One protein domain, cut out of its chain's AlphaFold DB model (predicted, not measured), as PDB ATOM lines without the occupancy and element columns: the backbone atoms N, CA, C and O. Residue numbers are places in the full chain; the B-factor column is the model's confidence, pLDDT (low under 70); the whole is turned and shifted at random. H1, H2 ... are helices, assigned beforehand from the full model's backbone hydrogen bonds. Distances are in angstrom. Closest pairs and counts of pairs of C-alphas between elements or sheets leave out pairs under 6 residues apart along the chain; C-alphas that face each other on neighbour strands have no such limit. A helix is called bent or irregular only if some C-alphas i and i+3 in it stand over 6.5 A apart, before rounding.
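What this domain is: This is residues 64 to 183 of the 185 residues of an uncharacterized protein of Deltaproteobacteria bacterium 13_1_40CM_4_54_4 (UniProt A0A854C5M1). A loose, open frame of helices: the long helix H3 makes one long side, with short H2 at its first end, while H1 near H4 and H5 with H6 lie in two separate groups away from it. The links of residues 76 to 87 and 140 to 147 run through the space between, and the loop of residues 122 to 127 sticks out. The printed part has 120 residues with six named helices, H1 to H6 in chain order, and no named strand; the class is all helix. It is loose, with a radius of gyration of the C-alphas of 17.3 A, and spans 47 by 35 by 20 A.

Where its parts are: H1, residues 64 to 75, begins at C-alpha 64 (99.867, -7.111, -35.635) and is 16.2 A long. H2 is residues 88 to 93, 8.7 A. H3, residues 97 to 117, is 30.0 A long and ends at C-alpha 117 (114.212, -25.574, -23.872). H4 is residues 128 to 139, 16.0 A. H5, residues 148 to 164, is 22.0 A long. H6 is residues 174 to 177, 5.6 A, and ends at C-alpha 177 (95.849, -5.552, -4.812).

How they stand to each other: H1 and H4 are close but not clearly touching, the closest C-alphas, Lys 73 and Val 138, being 7.4 A apart; they run the same way at a shallow tilt of 26 degrees. H2 and residues 97 to 98 of H3 only just touch, with 3 pairs of C-alphas within 8 A, and only at the corner; the closest, Leu 91 and Val 97, are 6.6 A apart. H3 is apart from H1, H4, H5 and H6. H5 touches H6 with residues 152 to 159, the closest C-alphas being Asp 156 and Pro 174 at 5.6 A. H5 has a kink of 37 degrees near residue 155 and is irregular, C-alphas 150 and 153 being 7.8 A apart. In H1, H3 and H4 every O i to N i+4 pair is within hydrogen-bond range; in H2 1 of 2 and in H5 11 of 13 are, and H6 is too short for such a pair.

The domain as a whole: The C-alphas farthest apart, Lys 93 and Leu 126, are 49.4 A apart. The printed part has no cut. The link from H1 to H2 is long, and that from H2 to H3 is tight. Mean pLDDT of the printed part is 90.7; residues 119 to 123 are under 70.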
ATOM      1  N   TYR A  64     100.031  -7.044 -37.099       91.75
ATOM      2  CA  TYR A  64      99.867  -7.111 -35.635       91.75
ATOM      3  C   TYR A  64     101.116  -7.644 -34.914       91.75
ATOM      4  O   TYR A  64     101.528  -7.088 -33.901       91.75
ATOM      5  N   ALA A  65     101.786  -8.641 -35.493       89.81
ATOM      6  CA  ALA A  65     102.990  -9.245 -34.941       89.81
ATOM      7  C   ALA A  65     104.158  -8.242 -34.791       89.81
ATOM      8  O   ALA A  65     104.921  -8.317 -33.827       89.81
ATOM      9  N   GLU A  66     104.308  -7.294 -35.720       93.94
ATOM     10  CA  GLU A  66     105.305  -6.216 -35.631       93.94
ATOM     11  C   GLU A  66     104.897  -5.185 -34.574       93.94
ATOM     12  O   GLU A  66     105.710  -4.786 -33.740       93.94
ATOM     13  N   LEU A  67     103.616  -4.801 -34.563       95.19
ATOM     14  CA  LEU A  67     103.075  -3.823 -33.617       95.19
ATOM     15  C   LEU A  67     103.170  -4.303 -32.164       95.19
ATOM     16  O   LEU A  67     103.484  -3.504 -31.279       95.19
ATOM     17  N   GLU A  68     102.936  -5.591 -31.920       92.31
ATOM     18  CA  GLU A  68     103.085  -6.230 -30.609       92.31
ATOM     19  C   GLU A  68     104.545  -6.222 -30.142       92.31
ATOM     20  O   GLU A  68     104.830  -5.807 -29.016       92.31
ATOM     21  N   ARG A  69     105.490  -6.585 -31.023       91.88
ATOM     22  CA  ARG A  69     106.933  -6.510 -30.729       91.88
ATOM     23  C   ARG A  69     107.360  -5.088 -30.399       91.88
ATOM     24  O   ARG A  69     108.097  -4.868 -29.440       91.88
ATOM     25  N   ASP A  70     106.900  -4.116 -31.176       94.56
ATOM     26  CA  ASP A  70     107.231  -2.715 -30.948       94.56
ATOM     27  C   ASP A  70     106.591  -2.182 -29.663       94.56
ATOM     28  O   ASP A  70     107.210  -1.394 -28.946       94.56
ATOM     29  N   TYR A  71     105.374  -2.619 -29.330       94.19
ATOM     30  CA  TYR A  71     104.753  -2.322 -28.041       94.19
ATOM     31  C   TYR A  71     105.590  -2.864 -26.880       94.19
ATOM     32  O   TYR A  71     105.910  -2.105 -25.958       94.19
ATOM     33  N   PHE A  72     106.007  -4.129 -26.955       93.56
ATOM     34  CA  PHE A  72     106.844  -4.744 -25.932       93.56
ATOM     35  C   PHE A  72     108.200  -4.032 -25.813       93.56
ATOM     36  O   PHE A  72     108.578  -3.631 -24.721       93.56
ATOM     37  N   LYS A  73     108.893  -3.743 -26.923       92.75
ATOM     38  CA  LYS A  73     110.171  -2.998 -26.903       92.75
ATOM     39  C   LYS A  73     110.053  -1.617 -26.252       92.75
ATOM     40  O   LYS A  73     110.981  -1.178 -25.580       92.75
ATOM     41  N   ARG A  74     108.935  -0.910 -26.464       94.44
ATOM     42  CA  ARG A  74     108.717   0.431 -25.892       94.44
ATOM     43  C   ARG A  74     108.357   0.410 -24.410       94.44
ATOM     44  O   ARG A  74     108.614   1.396 -23.728       94.44
ATOM     45  N   THR A  75     107.687  -0.641 -23.943       93.19
ATOM     46  CA  THR A  75     107.031  -0.641 -22.622       93.19
ATOM     47  C   THR A  75     107.585  -1.678 -21.653       93.19
ATOM     48  O   THR A  75     107.491  -1.482 -20.447       93.19
ATOM     49  N   GLY A  76     108.145  -2.770 -22.166       91.44
ATOM     50  CA  GLY A  76     108.465  -3.976 -21.410       91.44
ATOM     51  C   GLY A  76     107.236  -4.765 -20.945       91.44
ATOM     52  O   GLY A  76     107.395  -5.688 -20.155       91.44
ATOM     53  N   PHE A  77     106.020  -4.405 -21.376       92.12
ATOM     54  CA  PHE A  77     104.784  -5.023 -20.893       92.12
ATOM     55  C   PHE A  77     104.298  -6.125 -21.825       92.12
ATOM     56  O   PHE A  77     104.146  -5.905 -23.031       92.12
ATOM     57  N   PHE A  78     103.971  -7.275 -21.238       87.94
ATOM     58  CA  PHE A  78     103.230  -8.338 -21.899       87.94
ATOM     59  C   PHE A  78     101.879  -8.521 -21.184       87.94
ATOM     60  O   PHE A  78     101.858  -9.126 -20.114       87.94
ATOM     61  N   PRO A  79     100.768  -8.012 -21.759       84.94
ATOM     62  CA  PRO A  79      99.532  -7.745 -21.030       84.94
ATOM     63  C   PRO A  79      99.052  -8.866 -20.097       84.94
ATOM     64  O   PRO A  79      98.818 -10.001 -20.519       84.94
ATOM     65  N   ILE A  80      98.807  -8.504 -18.836       89.19
ATOM     66  CA  ILE A  80      98.254  -9.391 -17.802       89.19
ATOM     67  C   ILE A  80      96.909  -9.997 -18.248       89.19
ATOM     68  O   ILE A  80      95.901  -9.298 -18.351       89.19
ATOM     69  N   MET A  81      96.874 -11.320 -18.431       86.50
ATOM     70  CA  MET A  81      95.648 -12.069 -18.754       86.50
ATOM     71  C   MET A  81      95.023 -12.760 -17.530       86.50
ATOM     72  O   MET A  81      93.801 -12.861 -17.419       86.50
ATOM     73  N   HIS A  82      95.852 -13.245 -16.600       89.25
ATOM     74  CA  HIS A  82      95.418 -14.062 -15.466       89.25
ATOM     75  C   HIS A  82      96.082 -13.625 -14.158       89.25
ATOM     76  O   HIS A  82      97.229 -13.189 -14.146       89.25
ATOM     77  N   THR A  83      95.361 -13.797 -13.050       91.44
ATOM     78  CA  THR A  83      95.866 -13.586 -11.689       91.44
ATOM     79  C   THR A  83      95.444 -14.742 -10.785       91.44
ATOM     80  O   THR A  83      94.396 -15.358 -11.000       91.44
ATOM     81  N   LEU A  84      96.264 -15.055  -9.781       92.75
ATOM     82  CA  LEU A  84      95.952 -16.062  -8.771       92.75
ATOM     83  C   LEU A  84      95.264 -15.393  -7.583       92.75
ATOM     84  O   LEU A  84      95.800 -14.464  -6.986       92.75
ATOM     85  N   LEU A  85      94.089 -15.901  -7.220       94.69
ATOM     86  CA  LEU A  85      93.310 -15.393  -6.095       94.69
ATOM     87  C   LEU A  85      93.261 -16.435  -4.981       94.69
ATOM     88  O   LEU A  85      92.929 -17.599  -5.212       94.69
ATOM     89  N   ILE A  86      93.536 -15.996  -3.755       95.31
ATOM     90  CA  ILE A  86      93.370 -16.793  -2.539       95.31
ATOM     91  C   ILE A  86      92.294 -16.113  -1.702       95.31
ATOM     92  O   ILE A  86      92.309 -14.897  -1.524       95.31
ATOM     93  N   LYS A  87      91.333 -16.891  -1.196       96.25
ATOM     94  CA  LYS A  87      90.281 -16.353  -0.326       96.25
ATOM     95  C   LYS A  87      90.907 -15.708   0.911       96.25
ATOM     96  O   LYS A  87      91.729 -16.340   1.571       96.25
ATOM     97  N   THR A  88      90.429 -14.522   1.278       95.25
ATOM     98  CA  THR A  88      90.897 -13.792   2.466       95.25
ATOM     99  C   THR A  88      90.852 -14.655   3.724       95.25
ATOM    100  O   THR A  88      91.845 -14.748   4.428       95.25
ATOM    101  N   SER A  89      89.769 -15.415   3.931       97.38
ATOM    102  CA  SER A  89      89.621 -16.308   5.090       97.38
ATOM    103  C   SER A  89      90.686 -17.410   5.180       97.38
ATOM    104  O   SER A  89      90.931 -17.944   6.257       97.38
ATOM    105  N   VAL A  90      91.288 -17.807   4.053       97.69
ATOM    106  CA  VAL A  90      92.409 -18.760   4.045       97.69
ATOM    107  C   VAL A  90      93.685 -18.054   4.479       97.69
ATOM    108  O   VAL A  90      94.412 -18.600   5.294       97.69
ATOM    109  N   LEU A  91      93.935 -16.837   3.994       96.19
ATOM    110  CA  LEU A  91      95.124 -16.064   4.361       96.19
ATOM    111  C   LEU A  91      95.085 -15.566   5.809       96.19
ATOM    112  O   LEU A  91      96.125 -15.509   6.447       96.19
ATOM    113  N   GLU A  92      93.907 -15.259   6.350       95.44
ATOM    114  CA  GLU A  92      93.740 -14.907   7.768       95.44
ATOM    115  C   GLU A  92      94.093 -16.076   8.694       95.44
ATOM    116  O   GLU A  92      94.672 -15.877   9.762       95.44
ATOM    117  N   LYS A  93      93.751 -17.302   8.284       97.31
ATOM    118  CA  LYS A  93      94.019 -18.518   9.056       97.31
ATOM    119  C   LYS A  93      95.445 -19.030   8.855       97.31
ATOM    120  O   LYS A  93      96.108 -19.397   9.818       97.31
ATOM    121  N   ASP A  94      95.897 -19.056   7.606       97.25
ATOM    122  CA  ASP A  94      97.143 -19.670   7.158       97.25
ATOM    123  C   ASP A  94      97.918 -18.703   6.224       97.25
ATOM    124  O   ASP A  94      98.028 -18.953   5.019       97.25
ATOM    125  N   PRO A  95      98.492 -17.588   6.736       94.44
ATOM    126  CA  PRO A  95      99.101 -16.541   5.897       94.44
ATOM    127  C   PRO A  95     100.252 -17.027   5.005       94.44
ATOM    128  O   PRO A  95     100.504 -16.483   3.929       94.44
ATOM    129  N   TRP A  96     100.950 -18.078   5.440       95.81
ATOM    130  CA  TRP A  96     102.058 -18.705   4.718       95.81
ATOM    131  C   TRP A  96     101.633 -19.285   3.356       95.81
ATOM    132  O   TRP A  96     102.473 -19.410   2.460       95.81
ATOM    133  N   VAL A  97     100.336 -19.570   3.162       97.44
ATOM    134  CA  VAL A  97      99.784 -20.121   1.914       97.44
ATOM    135  C   VAL A  97     100.067 -19.214   0.718       97.44
ATOM    136  O   VAL A  97     100.340 -19.730  -0.366       97.44
ATOM    137  N   ALA A  98     100.077 -17.888   0.894       95.88
ATOM    138  CA  ALA A  98     100.372 -16.951  -0.193       95.88
ATOM    139  C   ALA A  98     101.736 -17.235  -0.845       95.88
ATOM    140  O   ALA A  98     101.825 -17.426  -2.058       95.88
ATOM    141  N   MET A  99     102.790 -17.342  -0.029       96.94
ATOM    142  CA  MET A  99     104.138 -17.627  -0.526       96.94
ATOM    143  C   MET A  99     104.306 -19.078  -0.974       96.94
ATOM    144  O   MET A  99     105.026 -19.330  -1.940       96.94
ATOM    145  N   SER A 100     103.621 -20.037  -0.343       97.19
ATOM    146  CA  SER A 100     103.634 -21.429  -0.812       97.19
ATOM    147  C   SER A 100     103.048 -21.571  -2.217       97.19
ATOM    148  O   SER A 100     103.646 -22.252  -3.048       97.19
ATOM    149  N   VAL A 101     101.923 -20.906  -2.506       96.44
ATOM    150  CA  VAL A 101     101.310 -20.909  -3.844       96.44
ATOM    151  C   VAL A 101     102.208 -20.196  -4.854       96.44
ATOM    152  O   VAL A 101     102.458 -20.756  -5.919       96.44
ATOM    153  N   TYR A 102     102.748 -19.019  -4.515       96.12
ATOM    154  CA  TYR A 102     103.685 -18.295  -5.383       96.12
ATOM    155  C   TYR A 102     104.900 -19.159  -5.761       96.12
ATOM    156  O   TYR A 102     105.194 -19.330  -6.945       96.12
ATOM    157  N   ASN A 103     105.559 -19.773  -4.771       96.94
ATOM    158  CA  ASN A 103     106.729 -20.624  -4.995       96.94
ATOM    159  C   ASN A 103     106.385 -21.865  -5.832       96.94
ATOM    160  O   ASN A 103     107.137 -22.224  -6.737       96.94
ATOM    161  N   ALA A 104     105.243 -22.505  -5.564       96.94
ATOM    162  CA  ALA A 104     104.793 -23.662  -6.336       96.94
ATOM    163  C   ALA A 104     104.506 -23.298  -7.801       96.94
ATOM    164  O   ALA A 104     104.849 -24.062  -8.705       96.94
ATOM    165  N   TRP A 105     103.916 -22.125  -8.050       95.19
ATOM    166  CA  TRP A 105     103.664 -21.651  -9.408       95.19
ATOM    167  C   TRP A 105     104.979 -21.339 -10.124       95.19
ATOM    168  O   TRP A 105     105.211 -21.864 -11.211       95.19
ATOM    169  N   GLN A 106     105.888 -20.590  -9.489       95.38
ATOM    170  CA  GLN A 106     107.228 -20.311 -10.024       95.38
ATOM    171  C   GLN A 106     107.977 -21.593 -10.416       95.38
ATOM    172  O   GLN A 106     108.542 -21.674 -11.506       95.38
ATOM    173  N   GLU A 107     107.910 -22.624  -9.574       96.69
ATOM    174  CA  GLU A 107     108.479 -23.940  -9.868       96.69
ATOM    175  C   GLU A 107     107.788 -24.625 -11.061       96.69
ATOM    176  O   GLU A 107     108.449 -25.229 -11.907       96.69
ATOM    177  N   SER A 108     106.464 -24.499 -11.180       95.56
ATOM    178  CA  SER A 108     105.716 -24.989 -12.343       95.56
ATOM    179  C   SER A 108     106.147 -24.295 -13.641       95.56
ATOM    180  O   SER A 108     106.335 -24.969 -14.656       95.56
ATOM    181  N   LYS A 109     106.346 -22.968 -13.627       93.75
ATOM    182  CA  LYS A 109     106.861 -22.223 -14.791       93.75
ATOM    183  C   LYS A 109     108.267 -22.658 -15.154       93.75
ATOM    184  O   LYS A 109     108.517 -22.930 -16.324       93.75
ATOM    185  N   ARG A 110     109.152 -22.794 -14.163       92.94
ATOM    186  CA  ARG A 110     110.520 -23.279 -14.375       92.94
ATOM    187  C   ARG A 110     110.517 -24.631 -15.091       92.94
ATOM    188  O   ARG A 110     111.172 -24.765 -16.116       92.94
ATOM    189  N   LYS A 111     109.711 -25.592 -14.625       93.19
ATOM    190  CA  LYS A 111     109.564 -26.905 -15.282       93.19
ATOM    191  C   LYS A 111     109.023 -26.808 -16.709       93.19
ATOM    192  O   LYS A 111     109.454 -27.567 -17.569       93.19
ATOM    193  N   CYS A 112     108.085 -25.893 -16.963       90.06
ATOM    194  CA  CYS A 112     107.575 -25.637 -18.310       90.06
ATOM    195  C   CYS A 112     108.684 -25.107 -19.232       90.06
ATOM    196  O   CYS A 112     108.872 -25.631 -20.326       90.06
ATOM    197  N   TYR A 113     109.459 -24.123 -18.773       87.81
ATOM    198  CA  TYR A 113     110.580 -23.565 -19.534       87.81
ATOM    199  C   TYR A 113     111.675 -24.594 -19.798       87.81
ATOM    200  O   TYR A 113     112.115 -24.709 -20.936       87.81
ATOM    201  N   GLU A 114     112.048 -25.400 -18.803       88.50
ATOM    202  CA  GLU A 114     112.980 -26.516 -19.010       88.50
ATOM    203  C   GLU A 114     112.439 -27.484 -20.058       88.50
ATOM    204  O   GLU A 114     113.136 -27.859 -20.995       88.50
ATOM    205  N   TRP A 115     111.166 -27.861 -19.953       84.50
ATOM    206  CA  TRP A 115     110.565 -28.752 -20.933       84.50
ATOM    207  C   TRP A 115     110.616 -28.175 -22.355       84.50
ATOM    208  O   TRP A 115     110.955 -28.926 -23.273       84.50
ATOM    209  N   LEU A 116     110.338 -26.875 -22.526       81.12
ATOM    210  CA  LEU A 116     110.390 -26.153 -23.805       81.12
ATOM    211  C   LEU A 116     111.816 -25.981 -24.346       81.12
ATOM    212  O   LEU A 116     112.022 -26.115 -25.551       81.12
ATOM    213  N   GLU A 117     112.805 -25.738 -23.484       79.69
ATOM    214  CA  GLU A 117     114.212 -25.574 -23.872       79.69
ATOM    215  C   GLU A 117     114.760 -26.829 -24.566       79.69
ATOM    216  O   GLU A 117     115.463 -26.737 -25.576       79.69
ATOM    217  N   TRP A 118     114.372 -28.006 -24.064       71.44
ATOM    218  CA  TRP A 118     114.773 -29.304 -24.610       71.44
ATOM    219  C   TRP A 118     113.871 -29.804 -25.755       71.44
ATOM    220  O   TRP A 118     114.159 -30.856 -26.339       71.44
ATOM    221  N   GLN A 119     112.809 -29.075 -26.135       69.06
ATOM    222  CA  GLN A 119     111.996 -29.439 -27.299       69.06
ATOM    223  C   GLN A 119     112.742 -29.135 -28.603       69.06
ATOM    224  O   GLN A 119     112.891 -27.989 -29.024       69.06
ATOM    225  N   ARG A 120     113.146 -30.197 -29.311       59.19
ATOM    226  CA  ARG A 120     113.681 -30.119 -30.682       59.19
ATOM    227  C   ARG A 120     112.604 -29.905 -31.758       59.19
ATOM    228  O   ARG A 120     112.957 -29.809 -32.929       59.19
ATOM    229  N   VAL A 121     111.311 -29.894 -31.410       53.78
ATOM    230  CA  VAL A 121     110.217 -30.103 -32.377       53.78
ATOM    231  C   VAL A 121     109.140 -29.020 -32.312       53.78
ATOM    232  O   VAL A 121     108.718 -28.583 -31.247       53.78
ATOM    233  N   HIS A 122     108.684 -28.661 -33.509       60.44
ATOM    234  CA  HIS A 122     107.496 -27.919 -33.930       60.44
ATOM    235  C   HIS A 122     106.187 -28.304 -33.212       60.44
ATOM    236  O   HIS A 122     105.285 -28.868 -33.828       60.44
ATOM    237  N   GLN A 123     106.054 -28.033 -31.914       63.53
ATOM    238  CA  GLN A 123     104.853 -28.445 -31.176       63.53
ATOM    239  C   GLN A 123     103.590 -27.684 -31.592       63.53
ATOM    240  O   GLN A 123     102.501 -28.247 -31.606       63.53
ATOM    241  N   THR A 124     103.745 -26.414 -31.957       71.75
ATOM    242  CA  THR A 124     102.637 -25.533 -32.354       71.75
ATOM    243  C   THR A 124     102.848 -24.904 -33.731       71.75
ATOM    244  O   THR A 124     101.897 -24.418 -34.333       71.75
ATOM    245  N   SER A 125     104.084 -24.912 -34.251       79.81
ATOM    246  CA  SER A 125     104.445 -24.310 -35.539       79.81
ATOM    247  C   SER A 125     105.777 -24.843 -36.074       79.81
ATOM    248  O   SER A 125     106.718 -25.075 -35.308       79.81
ATOM    249  N   LEU A 126     105.895 -24.953 -37.405       83.00
ATOM    250  CA  LEU A 126     107.142 -25.292 -38.114       83.00
ATOM    251  C   LEU A 126     108.296 -24.322 -37.808       83.00
ATOM    252  O   LEU A 126     109.458 -24.685 -37.936       83.00
ATOM    253  N   TRP A 127     108.004 -23.105 -37.358       85.25
ATOM    254  CA  TRP A 127     109.024 -22.090 -37.074       85.25
ATOM    255  C   TRP A 127     109.117 -21.731 -35.589       85.25
ATOM    256  O   TRP A 127     109.775 -20.758 -35.232       85.25
ATOM    257  N   TYR A 128     108.500 -22.536 -34.713       84.81
ATOM    258  CA  TYR A 128     108.432 -22.269 -33.272       84.81
ATOM    259  C   TYR A 128     109.802 -21.983 -32.640       84.81
ATOM    260  O   TYR A 128     109.923 -21.055 -31.852       84.81
ATOM    261  N   ARG A 129     110.854 -22.728 -33.011       84.75
ATOM    262  CA  ARG A 129     112.187 -22.532 -32.421       84.75
ATOM    263  C   ARG A 129     112.774 -21.148 -32.717       84.75
ATOM    264  O   ARG A 129     113.328 -20.536 -31.814       84.75
ATOM    265  N   ALA A 130     112.636 -20.664 -33.950       86.75
ATOM    266  CA  ALA A 130     113.121 -19.339 -34.328       86.75
ATOM    267  C   ALA A 130     112.332 -18.234 -33.609       86.75
ATOM    268  O   ALA A 130     112.930 -17.277 -33.131       86.75
ATOM    269  N   LEU A 131     111.010 -18.405 -33.477       86.38
ATOM    270  CA  LEU A 131     110.159 -17.487 -32.710       86.38
ATOM    271  C   LEU A 131     110.569 -17.444 -31.234       86.38
ATOM    272  O   LEU A 131     110.733 -16.366 -30.681       86.38
ATOM    273  N   TRP A 132     110.817 -18.604 -30.624       85.69
ATOM    274  CA  TRP A 132     111.281 -18.695 -29.240       85.69
ATOM    275  C   TRP A 132     112.623 -17.981 -29.021       85.69
ATOM    276  O   TRP A 132     112.792 -17.244 -28.054       85.69
ATOM    277  N   GLU A 133     113.593 -18.183 -29.916       87.25
ATOM    278  CA  GLU A 133     114.899 -17.513 -29.836       87.25
ATOM    279  C   GLU A 133     114.787 -15.996 -30.045       87.25
ATOM    280  O   GLU A 133     115.480 -15.233 -29.371       87.25
ATOM    281  N   GLU A 134     113.889 -15.551 -30.928       88.81
ATOM    282  CA  GLU A 134     113.574 -14.133 -31.118       88.81
ATOM    283  C   GLU A 134     112.964 -13.516 -29.847       88.81
ATOM    284  O   GLU A 134     113.430 -12.473 -29.387       88.81
ATOM    285  N   GLU A 135     111.965 -14.172 -29.249       88.19
ATOM    286  CA  GLU A 135     111.329 -13.737 -27.998       88.19
ATOM    287  C   GLU A 135     112.361 -13.598 -26.876       88.19
ATOM    288  O   GLU A 135     112.428 -12.562 -26.216       88.19
ATOM    289  N   GLN A 136     113.224 -14.599 -26.708       88.19
ATOM    290  CA  GLN A 136     114.288 -14.603 -25.701       88.19
ATOM    291  C   GLN A 136     115.323 -13.493 -25.927       88.19
ATOM    292  O   GLN A 136     115.802 -12.890 -24.966       88.19
ATOM    293  N   ALA A 137     115.656 -13.181 -27.181       89.94
ATOM    294  CA  ALA A 137     116.578 -12.092 -27.497       89.94
ATOM    295  C   ALA A 137     116.003 -10.710 -27.139       89.94
ATOM    296  O   ALA A 137     116.760  -9.798 -26.805       89.94
ATOM    297  N   VAL A 138     114.677 -10.550 -27.205       88.75
ATOM    298  CA  VAL A 138     113.992  -9.281 -26.914       88.75
ATOM    299  C   VAL A 138     113.615  -9.155 -25.435       88.75
ATOM    300  O   VAL A 138     113.783  -8.086 -24.852       88.75
ATOM    301  N   ALA A 139     113.095 -10.222 -24.833       87.88
ATOM    302  CA  ALA A 139     112.497 -10.217 -23.498       87.88
ATOM    303  C   ALA A 139     113.377 -10.871 -22.417       87.88
ATOM    304  O   ALA A 139     113.095 -10.738 -21.226       87.88
ATOM    305  N   GLY A 140     114.462 -11.539 -22.812       89.25
ATOM    306  CA  GLY A 140     115.333 -12.293 -21.917       89.25
ATOM    307  C   GLY A 140     114.799 -13.688 -21.584       89.25
ATOM    308  O   GLY A 140     113.827 -14.170 -22.161       89.25
ATOM    309  N   ALA A 141     115.460 -14.336 -20.619       86.88
ATOM    310  CA  ALA A 141     115.179 -15.720 -20.234       86.88
ATOM    311  C   ALA A 141     113.773 -15.937 -19.657       86.88
ATOM    312  O   ALA A 141     113.166 -16.986 -19.872       86.88
ATOM    313  N   ASP A 142     113.260 -14.939 -18.935       88.38
ATOM    314  CA  ASP A 142     111.957 -14.973 -18.275       88.38
ATOM    315  C   ASP A 142     111.090 -13.806 -18.745       88.38
ATOM    316  O   ASP A 142     111.173 -12.699 -18.218       88.38
ATOM    317  N   PHE A 143     110.256 -14.070 -19.747       84.06
ATOM    318  CA  PHE A 143     109.363 -13.077 -20.345       84.06
ATOM    319  C   PHE A 143     107.963 -13.069 -19.715       84.06
ATOM    320  O   PHE A 143     107.235 -12.089 -19.857       84.06
ATOM    321  N   TYR A 144     107.595 -14.109 -18.956       87.69
ATOM    322  CA  TYR A 144     106.379 -14.125 -18.134       87.69
ATOM    323  C   TYR A 144     106.711 -13.776 -16.685       87.69
ATOM    324  O   TYR A 144     106.721 -14.641 -15.801       87.69
ATOM    325  N   LEU A 145     106.985 -12.497 -16.433       89.81
ATOM    326  CA  LEU A 145     107.310 -12.017 -15.094       89.81
ATOM    327  C   LEU A 145     106.154 -12.293 -14.124       89.81
ATOM    328  O   LEU A 145     105.026 -11.862 -14.341       89.81
ATOM    329  N   TRP A 146     106.454 -13.000 -13.032       92.44
ATOM    330  CA  TRP A 146     105.532 -13.235 -11.921       92.44
ATOM    331  C   TRP A 146     106.147 -12.739 -10.618       92.44
ATOM    332  O   TRP A 146     107.348 -12.902 -10.384       92.44
ATOM    333  N   GLY A 147     105.294 -12.196  -9.756       93.81
ATOM    334  CA  GLY A 147     105.685 -11.537  -8.513       93.81
ATOM    335  C   GLY A 147     105.345 -10.054  -8.551       93.81
ATOM    336  O   GLY A 147     105.387  -9.426  -9.613       93.81
ATOM    337  N   PHE A 148     104.938  -9.511  -7.409       95.31
ATOM    338  CA  PHE A 148     104.459  -8.137  -7.313       95.31
ATOM    339  C   PHE A 148     105.546  -7.127  -7.668       95.31
ATOM    340  O   PHE A 148     105.327  -6.299  -8.544       95.31
ATOM    341  N   HIS A 149     106.720  -7.197  -7.043       95.38
ATOM    342  CA  HIS A 149     107.803  -6.243  -7.254       95.38
ATOM    343  C   HIS A 149     108.218  -6.201  -8.730       95.38
ATOM    344  O   HIS A 149     108.383  -5.124  -9.304       95.38
ATOM    345  N   LYS A 150     108.318  -7.370  -9.377       93.00
ATOM    346  CA  LYS A 150     108.685  -7.471 -10.803       93.00
ATOM    347  C   LYS A 150     107.619  -6.918 -11.748       93.00
ATOM    348  O   LYS A 150     107.963  -6.378 -12.794       93.00
ATOM    349  N   THR A 151     106.343  -7.065 -11.395       94.31
ATOM    350  CA  THR A 151     105.203  -6.688 -12.255       94.31
ATOM    351  C   THR A 151     104.540  -5.377 -11.846       94.31
ATOM    352  O   THR A 151     103.631  -4.909 -12.530       94.31
ATOM    353  N   ARG A 152     105.005  -4.728 -10.772       95.69
ATOM    354  CA  ARG A 152     104.411  -3.506 -10.216       95.69
ATOM    355  C   ARG A 152     104.159  -2.415 -11.267       95.69
ATOM    356  O   ARG A 152     103.064  -1.852 -11.239       95.69
ATOM    357  N   PRO A 153     105.089  -2.102 -12.197       95.38
ATOM    358  CA  PRO A 153     104.831  -1.089 -13.223       95.38
ATOM    359  C   PRO A 153     103.688  -1.470 -14.174       95.38
ATOM    360  O   PRO A 153     102.905  -0.610 -14.577       95.38
ATOM    361  N   GLU A 154     103.569  -2.756 -14.512       94.88
ATOM    362  CA  GLU A 154     102.502  -3.263 -15.374       94.88
ATOM    363  C   GLU A 154     101.150  -3.264 -14.645       94.88
ATOM    364  O   GLU A 154     100.142  -2.832 -15.206       94.88
ATOM    365  N   VAL A 155     101.138  -3.652 -13.365       95.75
ATOM    366  CA  VAL A 155      99.952  -3.568 -12.498       95.75
ATOM    367  C   VAL A 155      99.481  -2.118 -12.357       95.75
ATOM    368  O   VAL A 155      98.292  -1.855 -12.517       95.75
ATOM    369  N   ASP A 156     100.380  -1.157 -12.118       96.44
ATOM    370  CA  ASP A 156     100.006   0.266 -12.051       96.44
ATOM    371  C   ASP A 156      99.401   0.749 -13.375       96.44
ATOM    372  O   ASP A 156      98.375   1.434 -13.378       96.44
ATOM    373  N   LYS A 157      99.980   0.340 -14.513       96.44
ATOM    374  CA  LYS A 157      99.441   0.688 -15.832       96.44
ATOM    375  C   LYS A 157      98.043   0.102 -16.050       96.44
ATOM    376  O   LYS A 157      97.161   0.813 -16.537       96.44
ATOM    377  N   LEU A 158      97.822  -1.152 -15.656       95.38
ATOM    378  CA  LEU A 158      96.505  -1.788 -15.694       95.38
ATOM    379  C   LEU A 158      95.491  -1.013 -14.841       95.38
ATOM    380  O   LEU A 158      94.407  -0.691 -15.324       95.38
ATOM    381  N   LEU A 159      95.841  -0.671 -13.598       96.00
ATOM    382  CA  LEU A 159      94.961   0.069 -12.687       96.00
ATOM    383  C   LEU A 159      94.666   1.489 -13.191       96.00
ATOM    384  O   LEU A 159      93.532   1.966 -13.070       96.00
ATOM    385  N   GLU A 160      95.648   2.149 -13.811       96.50
ATOM    386  CA  GLU A 160      95.452   3.422 -14.505       96.50
ATOM    387  C   GLU A 160      94.408   3.282 -15.622       96.50
ATOM    388  O   GLU A 160      93.467   4.077 -15.683       96.50
ATOM    389  N   TYR A 161      94.535   2.271 -16.485       95.31
ATOM    390  CA  TYR A 161      93.584   2.033 -17.572       95.31
ATOM    391  C   TYR A 161      92.193   1.677 -17.059       95.31
ATOM    392  O   TYR A 161      91.219   2.262 -17.532       95.31
ATOM    393  N   CYS A 162      92.095   0.814 -16.047       93.62
ATOM    394  CA  CYS A 162      90.832   0.482 -15.398       93.62
ATOM    395  C   CYS A 162      90.116   1.737 -14.890       93.62
ATOM    396  O   CYS A 162      88.930   1.935 -15.166       93.62
ATOM    397  N   HIS A 163      90.834   2.629 -14.211       93.25
ATOM    398  CA  HIS A 163      90.235   3.861 -13.721       93.25
ATOM    399  C   HIS A 163      89.848   4.810 -14.862       93.25
ATOM    400  O   HIS A 163      88.718   5.299 -14.909       93.25
ATOM    401  N   ARG A 164      90.750   5.032 -15.827       93.81
ATOM    402  CA  ARG A 164      90.512   5.932 -16.969       93.81
ATOM    403  C   ARG A 164      89.343   5.488 -17.843       93.81
ATOM    404  O   ARG A 164      88.631   6.335 -18.376       93.81
ATOM    405  N   GLN A 165      89.140   4.181 -17.988       91.38
ATOM    406  CA  GLN A 165      88.030   3.596 -18.744       91.38
ATOM    407  C   GLN A 165      86.759   3.427 -17.899       91.38
ATOM    408  O   GLN A 165      85.743   2.951 -18.401       91.38
ATOM    409  N   GLY A 166      86.787   3.839 -16.628       89.94
ATOM    410  CA  GLY A 166      85.638   3.800 -15.733       89.94
ATOM    411  C   GLY A 166      85.240   2.399 -15.272       89.94
ATOM    412  O   GLY A 166      84.103   2.213 -14.850       89.94
ATOM    413  N   LEU A 167      86.151   1.422 -15.329       90.44
ATOM    414  CA  LEU A 167      85.976   0.086 -14.740       90.44
ATOM    415  C   LEU A 167      86.040   0.135 -13.207       90.44
ATOM    416  O   LEU A 167      85.386  -0.657 -12.533       90.44
ATOM    417  N   THR A 168      86.793   1.083 -12.645       90.88
ATOM    418  CA  THR A 168      86.898   1.296 -11.197       90.88
ATOM    419  C   THR A 168      86.471   2.707 -10.805       90.88
ATOM    420  O   THR A 168      86.721   3.682 -11.516       90.88
ATOM    421  N   THR A 169      85.849   2.833  -9.630       88.88
ATOM    422  CA  THR A 169      85.371   4.117  -9.085       88.88
ATOM    423  C   THR A 169      86.504   5.055  -8.668       88.88
ATOM    424  O   THR A 169      86.311   6.267  -8.612       88.88
ATOM    425  N   ARG A 170      87.695   4.507  -8.410       91.94
ATOM    426  CA  ARG A 170      88.930   5.244  -8.126       91.94
ATOM    427  C   ARG A 170      90.135   4.555  -8.760       91.94
ATOM    428  O   ARG A 170      90.051   3.382  -9.138       91.94
ATOM    429  N   LYS A 171      91.261   5.268  -8.830       94.81
ATOM    430  CA  LYS A 171      92.566   4.643  -9.055       94.81
ATOM    431  C   LYS A 171      92.994   3.949  -7.756       94.81
ATOM    432  O   LYS A 171      92.967   4.569  -6.694       94.81
ATOM    433  N   PHE A 172      93.302   2.661  -7.846       96.19
ATOM    434  CA  PHE A 172      93.910   1.899  -6.756       96.19
ATOM    435  C   PHE A 172      95.429   1.967  -6.875       96.19
ATOM    436  O   PHE A 172      95.945   2.037  -7.996       96.19
ATOM    437  N   ASP A 173      96.114   1.910  -5.741       97.25
ATOM    438  CA  ASP A 173      97.556   1.692  -5.724       97.25
ATOM    439  C   ASP A 173      97.850   0.190  -5.904       97.25
ATOM    440  O   ASP A 173      97.100  -0.648  -5.389       97.25
ATOM    441  N   PRO A 174      98.917  -0.193  -6.632       96.88
ATOM    442  CA  PRO A 174      99.258  -1.598  -6.860       96.88
ATOM    443  C   PRO A 174      99.349  -2.430  -5.577       96.88
ATOM    444  O   PRO A 174      98.885  -3.568  -5.545       96.88
ATOM    445  N   GLU A 175      99.917  -1.858  -4.516       97.19
ATOM    446  CA  GLU A 175     100.122  -2.500  -3.216       97.19
ATOM    447  C   GLU A 175      98.803  -2.923  -2.552       97.19
ATOM    448  O   GLU A 175      98.787  -3.875  -1.775       97.19
ATOM    449  N   GLU A 176      97.684  -2.269  -2.882       95.25
ATOM    450  CA  GLU A 176      96.360  -2.626  -2.356       95.25
ATOM    451  C   GLU A 176      95.833  -3.949  -2.930       95.25
ATOM    452  O   GLU A 176      94.921  -4.554  -2.364       95.25
ATOM    453  N   MET A 177      96.360  -4.388  -4.078       92.81
ATOM    454  CA  MET A 177      95.849  -5.552  -4.812       92.81
ATOM    455  C   MET A 177      96.498  -6.871  -4.378       92.81
ATOM    456  O   MET A 177      96.032  -7.941  -4.776       92.81
ATOM    457  N   PHE A 178      97.568  -6.815  -3.581       94.75
ATOM    458  CA  PHE A 178      98.383  -7.974  -3.225       94.75
ATOM    459  C   PHE A 178      98.503  -8.128  -1.712       94.75
ATOM    460  O   PHE A 178      98.457  -7.169  -0.948       94.75
ATOM    461  N   HIS A 179      98.674  -9.369  -1.260       94.19
ATOM    462  CA  HIS A 179      98.907  -9.637   0.152       94.19
ATOM    463  C   HIS A 179     100.287  -9.085   0.574       94.19
ATOM    464  O   HIS A 179     101.248  -9.253  -0.182       94.19
ATOM    465  N   PRO A 180     100.455  -8.500   1.779       94.38
ATOM    466  CA  PRO A 180     101.727  -7.901   2.197       94.38
ATOM    467  C   PRO A 180     102.937  -8.838   2.082       94.38
ATOM    468  O   PRO A 180     104.028  -8.413   1.721       94.38
ATOM    469  N   SER A 181     102.739 -10.140   2.319       94.06
ATOM    470  CA  SER A 181     103.811 -11.141   2.222       94.06
ATOM    471  C   SER A 181     104.375 -11.321   0.812       94.06
ATOM    472  O   SER A 181     105.432 -11.926   0.672       94.06
ATOM    473  N   THR A 182     103.659 -10.886  -0.229       95.19
ATOM    474  CA  THR A 182     104.073 -11.057  -1.627       95.19
ATOM    475  C   THR A 182     104.680  -9.789  -2.224       95.19
ATOM    476  O   THR A 182     105.088  -9.820  -3.377       95.19
ATOM    477  N   LEU A 183     104.756  -8.675  -1.488       95.56
ATOM    478  CA  LEU A 183     105.218  -7.399  -2.052       95.56
ATOM    479  C   LEU A 183     106.700  -7.410  -2.471       95.56
ATOM    480  O   LEU A 183     107.090  -6.659  -3.352       95.56
TER     481      LEU A 183